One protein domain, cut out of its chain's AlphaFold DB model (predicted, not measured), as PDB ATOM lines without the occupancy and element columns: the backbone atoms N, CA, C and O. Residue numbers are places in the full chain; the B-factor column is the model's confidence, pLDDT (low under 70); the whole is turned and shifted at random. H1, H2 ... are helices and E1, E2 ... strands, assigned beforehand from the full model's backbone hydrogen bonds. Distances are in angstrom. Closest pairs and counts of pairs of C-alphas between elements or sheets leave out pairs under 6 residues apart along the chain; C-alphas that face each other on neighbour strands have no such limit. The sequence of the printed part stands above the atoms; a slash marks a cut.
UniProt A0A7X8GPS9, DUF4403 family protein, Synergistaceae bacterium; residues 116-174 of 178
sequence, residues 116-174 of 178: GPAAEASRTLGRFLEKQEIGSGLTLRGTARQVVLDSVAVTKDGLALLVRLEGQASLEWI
ATOM      1  N   GLY A 116     -30.283 -22.102  22.819       70.56
ATOM      2  CA  GLY A 116     -31.216 -22.985  23.534       70.56
ATOM      3  C   GLY A 116     -30.980 -24.481  23.266       70.56
ATOM      4  O   GLY A 116     -30.640 -25.211  24.202       70.56
ATOM      5  N   PRO A 117     -31.125 -24.954  22.009       68.62
ATOM      6  CA  PRO A 117     -30.930 -26.363  21.657       68.62
ATOM      7  C   PRO A 117     -29.545 -26.913  22.016       68.62
ATOM      8  O   PRO A 117     -29.443 -28.047  22.476       68.62
ATOM      9  N   ALA A 118     -28.481 -26.120  21.854       67.62
ATOM     10  CA  ALA A 118     -27.131 -26.523  22.233       67.62
ATOM     11  C   ALA A 118     -27.009 -26.679  23.754       67.62
ATOM     12  O   ALA A 118     -26.499 -27.693  24.215       67.62
ATOM     13  N   ALA A 119     -27.543 -25.742  24.546       71.25
ATOM     14  CA  ALA A 119     -27.538 -25.864  26.004       71.25
ATOM     15  C   ALA A 119     -28.363 -27.064  26.501       71.25
ATOM     16  O   ALA A 119     -28.028 -27.678  27.514       71.25
ATOM     17  N   GLU A 120     -29.458 -27.400  25.821       77.12
ATOM     18  CA  GLU A 120     -30.267 -28.583  26.126       77.12
ATOM     19  C   GLU A 120     -29.563 -29.892  25.746       77.12
ATOM     20  O   GLU A 120     -29.575 -30.840  26.535       77.12
ATOM     21  N   ALA A 121     -28.893 -29.926  24.591       72.00
ATOM     22  CA  ALA A 121     -28.054 -31.047  24.182       72.00
ATOM     23  C   ALA A 121     -26.911 -31.265  25.183       72.00
ATOM     24  O   ALA A 121     -26.731 -32.383  25.657       72.00
ATOM     25  N   SER A 122     -26.216 -30.199  25.594       71.81
ATOM     26  CA  SER A 122     -25.165 -30.258  26.616       71.81
ATOM     27  C   SER A 122     -25.678 -30.794  27.950       71.81
ATOM     28  O   SER A 122     -25.060 -31.683  28.528       71.81
ATOM     29  N   ARG A 123     -26.840 -30.318  28.421       78.25
ATOM     30  CA  ARG A 123     -27.469 -30.829  29.652       78.25
ATOM     31  C   ARG A 123     -27.867 -32.297  29.539       78.25
ATOM     32  O   ARG A 123     -27.704 -33.055  30.488       78.25
ATOM     33  N   THR A 124     -28.409 -32.708  28.398       81.62
ATOM     34  CA  THR A 124     -28.841 -34.095  28.178       81.62
ATOM     35  C   THR A 124     -27.653 -35.046  28.077       81.62
ATOM     36  O   THR A 124     -27.674 -36.093  28.715       81.62
ATOM     37  N   LEU A 125     -26.595 -34.656  27.361       75.06
ATOM     38  CA  LEU A 125     -25.345 -35.416  27.285       75.06
ATOM     39  C   LEU A 125     -24.653 -35.505  28.647       75.06
ATOM     40  O   LEU A 125     -24.192 -36.580  29.015       75.06
ATOM     41  N   GLY A 126     -24.636 -34.413  29.418       75.81
ATOM     42  CA  GLY A 126     -24.131 -34.418  30.792       75.81
ATOM     43  C   GLY A 126     -24.847 -35.459  31.654       75.81
ATOM     44  O   GLY A 126     -24.197 -36.346  32.195       75.81
ATOM     45  N   ARG A 127     -26.187 -35.425  31.679       80.81
ATOM     46  CA  ARG A 127     -27.003 -36.401  32.426       80.81
ATOM     47  C   ARG A 127     -26.805 -37.843  31.961       80.81
ATOM     48  O   ARG A 127     -26.788 -38.749  32.784       80.81
ATOM     49  N   PHE A 128     -26.665 -38.070  30.656       78.75
ATOM     50  CA  PHE A 128     -26.412 -39.410  30.120       78.75
ATOM     51  C   PHE A 128     -25.088 -39.993  30.635       78.75
ATOM     52  O   PHE A 128     -25.010 -41.188  30.907       78.75
ATOM     53  N   LEU A 129     -24.063 -39.153  30.786       78.00
ATOM     54  CA  LEU A 129     -22.742 -39.581  31.233       78.00
ATOM     55  C   LEU A 129     -22.656 -39.819  32.746       78.00
ATOM     56  O   LEU A 129     -21.800 -40.592  33.157       78.00
ATOM     57  N   GLU A 130     -23.525 -39.226  33.571       80.88
ATOM     58  CA  GLU A 130     -23.442 -39.328  35.041       80.88
ATOM     59  C   GLU A 130     -23.400 -40.781  35.546       80.88
ATOM     60  O   GLU A 130     -22.529 -41.139  36.345       80.88
ATOM     61  N   LYS A 131     -24.323 -41.630  35.080       79.25
ATOM     62  CA  LYS A 131     -24.321 -43.074  35.343       79.25
ATOM     63  C   LYS A 131     -25.289 -43.785  34.399       79.25
ATOM     64  O   LYS A 131     -26.495 -43.555  34.480       79.25
ATOM     65  N   GLN A 132     -24.786 -44.687  33.563       81.38
ATOM     66  CA  GLN A 132     -25.620 -45.507  32.683       81.38
ATOM     67  C   GLN A 132     -25.176 -46.964  32.661       81.38
ATOM     68  O   GLN A 132     -23.997 -47.258  32.492       81.38
ATOM     69  N   GLU A 133     -26.132 -47.878  32.807       83.75
ATOM     70  CA  GLU A 133     -25.892 -49.301  32.583       83.75
ATOM     71  C   GLU A 133     -25.994 -49.569  31.081       83.75
ATOM     72  O   GLU A 133     -27.051 -49.405  30.475       83.75
ATOM     73  N   ILE A 134     -24.870 -49.923  30.462       84.75
ATOM     74  CA  ILE A 134     -24.761 -50.080  29.003       84.75
ATOM     75  C   ILE A 134     -24.759 -51.553  28.565       84.75
ATOM     76  O   ILE A 134     -24.676 -51.851  27.377       84.75
ATOM     77  N   GLY A 135     -24.845 -52.479  29.520       82.00
ATOM     78  CA  GLY A 135     -24.870 -53.923  29.309       82.00
ATOM     79  C   GLY A 135     -24.846 -54.670  30.641       82.00
ATOM     80  O   GLY A 135     -24.656 -54.055  31.686       82.00
ATOM     81  N   SER A 136     -25.017 -55.993  30.612       82.69
ATOM     82  CA  SER A 136     -25.125 -56.826  31.818       82.69
ATOM     83  C   SER A 136     -23.911 -56.667  32.743       82.69
ATOM     84  O   SER A 136     -22.832 -57.198  32.457       82.69
ATOM     85  N   GLY A 137     -24.097 -55.938  33.844       83.44
ATOM     86  CA  GLY A 137     -23.048 -55.659  34.824       83.44
ATOM     87  C   GLY A 137     -22.029 -54.605  34.386       83.44
ATOM     88  O   GLY A 137     -21.005 -54.469  35.046       83.44
ATOM     89  N   LEU A 138     -22.258 -53.864  33.295       88.12
ATOM     90  CA  LEU A 138     -21.348 -52.828  32.800       88.12
ATOM     91  C   LEU A 138     -21.963 -51.438  32.995       88.12
ATOM     92  O   LEU A 138     -22.929 -51.067  32.328       88.12
ATOM     93  N   THR A 139     -21.381 -50.655  33.899       90.12
ATOM     94  CA  THR A 139     -21.789 -49.278  34.185       90.12
ATOM     95  C   THR A 139     -20.771 -48.299  33.610       90.12
ATOM     96  O   THR A 139     -19.599 -48.316  33.975       90.12
ATOM     97  N   LEU A 140     -21.229 -47.410  32.737       87.31
ATOM     98  CA  LEU A 140     -20.502 -46.216  32.329       87.31
ATOM     99  C   LEU A 140     -20.738 -45.111  33.364       87.31
ATOM    100  O   LEU A 140     -21.885 -44.798  33.691       87.31
ATOM    101  N   ARG A 141     -19.662 -44.489  33.839       88.12
ATOM    102  CA  ARG A 141     -19.708 -43.206  34.547       88.12
ATOM    103  C   ARG A 141     -18.820 -42.215  33.846       88.12
ATOM    104  O   ARG A 141     -17.763 -42.564  33.339       88.12
ATOM    105  N   GLY A 142     -19.211 -40.963  33.865       85.94
ATOM    106  CA  GLY A 142     -18.434 -39.915  33.259       85.94
ATOM    107  C   GLY A 142     -18.917 -38.545  33.665       85.94
ATOM    108  O   GLY A 142     -20.013 -38.349  34.186       85.94
ATOM    109  N   THR A 143     -18.055 -37.576  33.413       83.50
ATOM    110  CA  THR A 143     -18.359 -36.164  33.580       83.50
ATOM    111  C   THR A 143     -17.985 -35.448  32.296       83.50
ATOM    112  O   THR A 143     -16.877 -35.596  31.774       83.50
ATOM    113  N   ALA A 144     -18.924 -34.674  31.759       80.25
ATOM    114  CA  ALA A 144     -18.636 -33.755  30.673       80.25
ATOM    115  C   ALA A 144     -18.080 -32.462  31.275       80.25
ATOM    116  O   ALA A 144     -18.778 -31.769  32.011       80.25
ATOM    117  N   ARG A 145     -16.829 -32.127  30.958       81.44
ATOM    118  CA  ARG A 145     -16.229 -30.839  31.325       81.44
ATOM    119  C   ARG A 145     -16.713 -29.738  30.391       81.44
ATOM    120  O   ARG A 145     -16.954 -28.615  30.825       81.44
ATOM    121  N   GLN A 146     -16.828 -30.056  29.107       79.62
ATOM    122  CA  GLN A 146     -17.226 -29.107  28.085       79.62
ATOM    123  C   GLN A 146     -18.024 -29.810  26.992       79.62
ATOM    124  O   GLN A 146     -17.678 -30.902  26.551       79.62
ATOM    125  N   VAL A 147     -19.087 -29.155  26.536       76.56
ATOM    126  CA  VAL A 147     -19.862 -29.586  25.377       76.56
ATOM    127  C   VAL A 147     -20.030 -28.379  24.471       76.56
ATOM    128  O   VAL A 147     -20.641 -27.384  24.866       76.56
ATOM    129  N   VAL A 148     -19.457 -28.451  23.273       80.00
ATOM    130  CA  VAL A 148     -19.517 -27.379  22.276       80.00
ATOM    131  C   VAL A 148     -20.087 -27.897  20.973       80.00
ATOM    132  O   VAL A 148     -19.798 -29.012  20.545       80.00
ATOM    133  N   LEU A 149     -20.877 -27.059  20.310       81.12
ATOM    134  CA  LEU A 149     -21.176 -27.290  18.910       81.12
ATOM    135  C   LEU A 149     -19.927 -26.972  18.088       81.12
ATOM    136  O   LEU A 149     -19.428 -25.847  18.125       81.12
ATOM    137  N   ASP A 150     -19.445 -27.974  17.370       85.44
ATOM    138  CA  ASP A 150     -18.232 -27.894  16.569       85.44
ATOM    139  C   ASP A 150     -18.558 -27.432  15.149       85.44
ATOM    140  O   ASP A 150     -18.042 -26.432  14.653       85.44
ATOM    141  N   SER A 151     -19.491 -28.132  14.507       87.25
ATOM    142  CA  SER A 151     -19.900 -27.844  13.138       87.25
ATOM    143  C   SER A 151     -21.325 -28.316  12.858       87.25
ATOM    144  O   SER A 151     -22.015 -28.876  13.714       87.25
ATOM    145  N   VAL A 152     -21.783 -28.058  11.639       88.12
ATOM    146  CA  VAL A 152     -23.056 -28.543  11.113       88.12
ATOM    147  C   VAL A 152     -22.797 -29.267   9.803       88.12
ATOM    148  O   VAL A 152     -21.897 -28.893   9.053       88.12
ATOM    149  N   ALA A 153     -23.582 -30.300   9.524       90.19
ATOM    150  CA  ALA A 153     -23.465 -31.067   8.294       90.19
ATOM    151  C   ALA A 153     -24.841 -31.388   7.724       90.19
ATOM    152  O   ALA A 153     -25.804 -31.600   8.460       90.19
ATOM    153  N   VAL A 154     -24.922 -31.459   6.400       91.25
ATOM    154  CA  VAL A 154     -26.096 -32.012   5.725       91.25
ATOM    155  C   VAL A 154     -25.936 -33.527   5.660       91.25
ATOM    156  O   VAL A 154     -24.917 -34.036   5.200       91.25
ATOM    157  N   THR A 155     -26.943 -34.247   6.137       89.56
ATOM    158  CA  THR A 155     -27.064 -35.704   6.056       89.56
ATOM    159  C   THR A 155     -28.276 -36.067   5.206       89.56
ATOM    160  O   THR A 155     -29.082 -35.206   4.857       89.56
ATOM    161  N   LYS A 156     -28.453 -37.359   4.909       85.69
ATOM    162  CA  LYS A 156     -29.630 -37.858   4.177       85.69
ATOM    163  C   LYS A 156     -30.968 -37.463   4.824       85.69
ATOM    164  O   LYS A 156     -31.965 -37.336   4.126       85.69
ATOM    165  N   ASP A 157     -30.971 -37.255   6.142       81.19
ATOM    166  CA  ASP A 157     -32.168 -36.953   6.931       81.19
ATOM    167  C   ASP A 157     -32.333 -35.437   7.190       81.19
ATOM    168  O   ASP A 157     -33.313 -35.015   7.806       81.19
ATOM    169  N   GLY A 158     -31.398 -34.603   6.716       79.69
ATOM    170  CA  GLY A 158     -31.441 -33.144   6.837       79.69
ATOM    171  C   GLY A 158     -30.225 -32.548   7.545       79.69
ATOM    172  O   GLY A 158     -29.105 -33.032   7.411       79.69
ATOM    173  N   LEU A 159     -30.433 -31.451   8.273       85.06
ATOM    174  CA  LEU A 159     -29.352 -30.750   8.968       85.06
ATOM    175  C   LEU A 159     -29.007 -31.442  10.295       85.06
ATOM    176  O   LEU A 159     -29.850 -31.535  11.189       85.06
ATOM    177  N   ALA A 160     -27.759 -31.880  10.433       85.38
ATOM    178  CA  ALA A 160     -27.201 -32.461  11.646       85.38
ATOM    179  C   ALA A 160     -26.239 -31.495  12.347       85.38
ATOM    180  O   ALA A 160     -25.529 -30.712  11.711       85.38
ATOM    181  N   LEU A 161     -26.209 -31.588  13.675       84.50
ATOM    182  CA  LEU A 161     -25.302 -30.846  14.544       84.50
ATOM    183  C   LEU A 161     -24.167 -31.775  14.978       84.50
ATOM    184  O   LEU A 161     -24.433 -32.838  15.538       84.50
ATOM    185  N   LEU A 162     -22.917 -31.382  14.741       85.19
ATOM    186  CA  LEU A 162     -21.750 -32.112  15.223       85.19
ATOM    187  C   LEU A 162     -21.284 -31.470  16.521       85.19
ATOM    188  O   LEU A 162     -20.761 -30.357  16.533       85.19
ATOM    189  N   VAL A 163     -21.497 -32.183  17.620       81.75
ATOM    190  CA  VAL A 163     -21.148 -31.728  18.963       81.75
ATOM    191  C   VAL A 163     -19.854 -32.403  19.393       81.75
ATOM    192  O   VAL A 163     -19.723 -33.621  19.298       81.75
ATOM    193  N   ARG A 164     -18.913 -31.607  19.896       84.50
ATOM    194  CA  ARG A 164     -17.698 -32.094  20.539       84.50
ATOM    195  C   ARG A 164     -17.885 -32.052  22.046       84.50
ATOM    196  O   ARG A 164     -18.290 -31.031  22.605       84.50
ATOM    197  N   LEU A 165     -17.586 -33.172  22.688       81.62
ATOM    198  CA  LEU A 165     -17.641 -33.321  24.131       81.62
ATOM    199  C   LEU A 165     -16.239 -33.618  24.651       81.62
ATOM    200  O   LEU A 165     -15.572 -34.526  24.163       81.62
ATOM    201  N   GLU A 166     -15.817 -32.861  25.653       86.00
ATOM    202  CA  GLU A 166     -14.566 -33.068  26.372       86.00
ATOM    203  C   GLU A 166     -14.892 -33.401  27.826       86.00
ATOM    204  O   GLU A 166     -15.692 -32.720  28.473       86.00
ATOM    205  N   GLY A 167     -14.297 -34.470  28.350       86.25
ATOM    206  CA  GLY A 167     -14.652 -34.996  29.660       86.25
ATOM    207  C   GLY A 167     -13.840 -36.219  30.055       86.25
ATOM    208  O   GLY A 167     -12.849 -36.562  29.413       86.25
ATOM    209  N   GLN A 168     -14.277 -36.867  31.127       87.94
ATOM    210  CA  GLN A 168     -13.719 -38.124  31.617       87.94
ATOM    211  C   GLN A 168     -14.813 -39.183  31.640       87.94
ATOM    212  O   GLN A 168     -15.963 -38.871  31.947       87.94
ATOM    213  N   ALA A 169     -14.451 -40.426  31.343       87.12
ATOM    214  CA  ALA A 169     -15.343 -41.566  31.463       87.12
ATOM    215  C   ALA A 169     -14.584 -42.781  32.004       87.12
ATOM    216  O   ALA A 169     -13.421 -42.999  31.665       87.12
ATOM    217  N   SER A 170     -15.255 -43.570  32.833       88.69
ATOM    218  CA  SER A 170     -14.806 -44.851  33.357       88.69
ATOM    219  C   SER A 170     -15.868 -45.917  33.104       88.69
ATOM    220  O   SER A 170     -17.073 -45.654  33.115       88.69
ATOM    221  N   LEU A 171     -15.399 -47.140  32.868       89.44
ATOM    222  CA  LEU A 171     -16.238 -48.326  32.779       89.44
ATOM    223  C   LEU A 171     -16.020 -49.163  34.031       89.44
ATOM    224  O   LEU A 171     -14.906 -49.597  34.316       89.44
ATOM    225  N   GLU A 172     -17.098 -49.381  34.768       89.06
ATOM    226  CA  GLU A 172     -17.140 -50.257  35.929       89.06
ATOM    227  C   GLU A 172     -17.846 -51.548  35.526       89.06
ATOM    228  O   GLU A 172     -19.010 -51.527  35.124       89.06
ATOM    229  N   TRP A 173     -17.144 -52.674  35.631       89.19
ATOM    230  CA  TRP A 173     -17.742 -53.990  35.458       89.19
ATOM    231  C   TRP A 173     -17.955 -54.644  36.820       89.19
ATOM    232  O   TRP A 173     -17.009 -54.839  37.582       89.19
ATOM    233  N   ILE A 174     -19.206 -54.978  37.115       82.38
ATOM    234  CA  ILE A 174     -19.624 -55.701  38.309       82.38
ATOM    235  C   ILE A 174     -20.274 -57.001  37.822       82.38
ATOM    236  O   ILE A 174     -21.437 -56.986  37.411       82.38
TER     237      ILE A 174
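AT A GLANCE: This is residues 116 to 174 of the 178 residues of the protein "DUF4403 family protein" of Synergistaceae bacterium (UniProt A0A7X8GPS9). A long, arched hairpin of two antiparallel strands, E2 and E3, makes most of the length, with the one helix, H1, lying along it over one face of the sheet. The short strand E1 sits beside E2 at the end of the hairpin away from its turn, and at the other end the turn, residues 154 to 159, sticks out free. The printed part has 59 residues, with one named helix and three named strands in the order H1, E1, E2, E3. The sheet's order is E1, E2, E3, all antiparallel, and the class is mixed, helices and strands. The whole is loose, with a radius of gyration of the C-alphas of 13.8 A, and elongated, spanning 41 by 25 by 16 A.

IN THESE COORDINATES: E2, residues 138 to 155, is the longest strand by residues, 18 of them, and measures 32.3 A from first to last C-alpha. E3, residues 158 to 173, measures 38.0 A and ends with C-alpha 173 at (-17.742, -53.990, 35.458). E1, residues 132 to 135, measures 9.1 A. H1, residues 116 to 130, measures 21.4 A, from C-alpha 116 at (-31.216, -22.985, 23.534) to C-alpha 130 at (-23.442, -39.328, 35.041).

HOW THE PARTS SIT: The sheet is twisted, its C-alphas lying up to 5.0 A off their best plane. E2 bends by 98 degrees at residue 152, and E3 bends by 79 degrees at residue 167. E1, E2 and E3 form a meander, each strand the antiparallel neighbour of the one before; E1 and E3 are edge strands and E2 is the inner one. In the hairpin of E2 and E3, N 141 and O 170 are 2.9 A apart and N 160 and O 153 are 2.8 A apart, both within hydrogen-bond range. In the hairpin of E1 and E2, N 134 and O 138 are within hydrogen-bond range at 2.9 A. H1 is on the sheet at a height of 8.3 A, over E2 and E3. It runs along the strands, at 16 degrees to E2 on the local plane. The closest C-alphas of H1 and E2 are those of Leu 129 and Gly 142, 4.8 A apart. In H1 every O i to N i+4 pair is within hydrogen-bond range.

THE WHOLE: The two C-alphas farthest apart are those of Val 154 and Ile 174, at 40.8 A. The printed part has no cut. The links H1 to E1, E1 to E2 and E2 to E3 are tight. The mean pLDDT of the printed part is 82.4, and residues 117 to 118 are under 70.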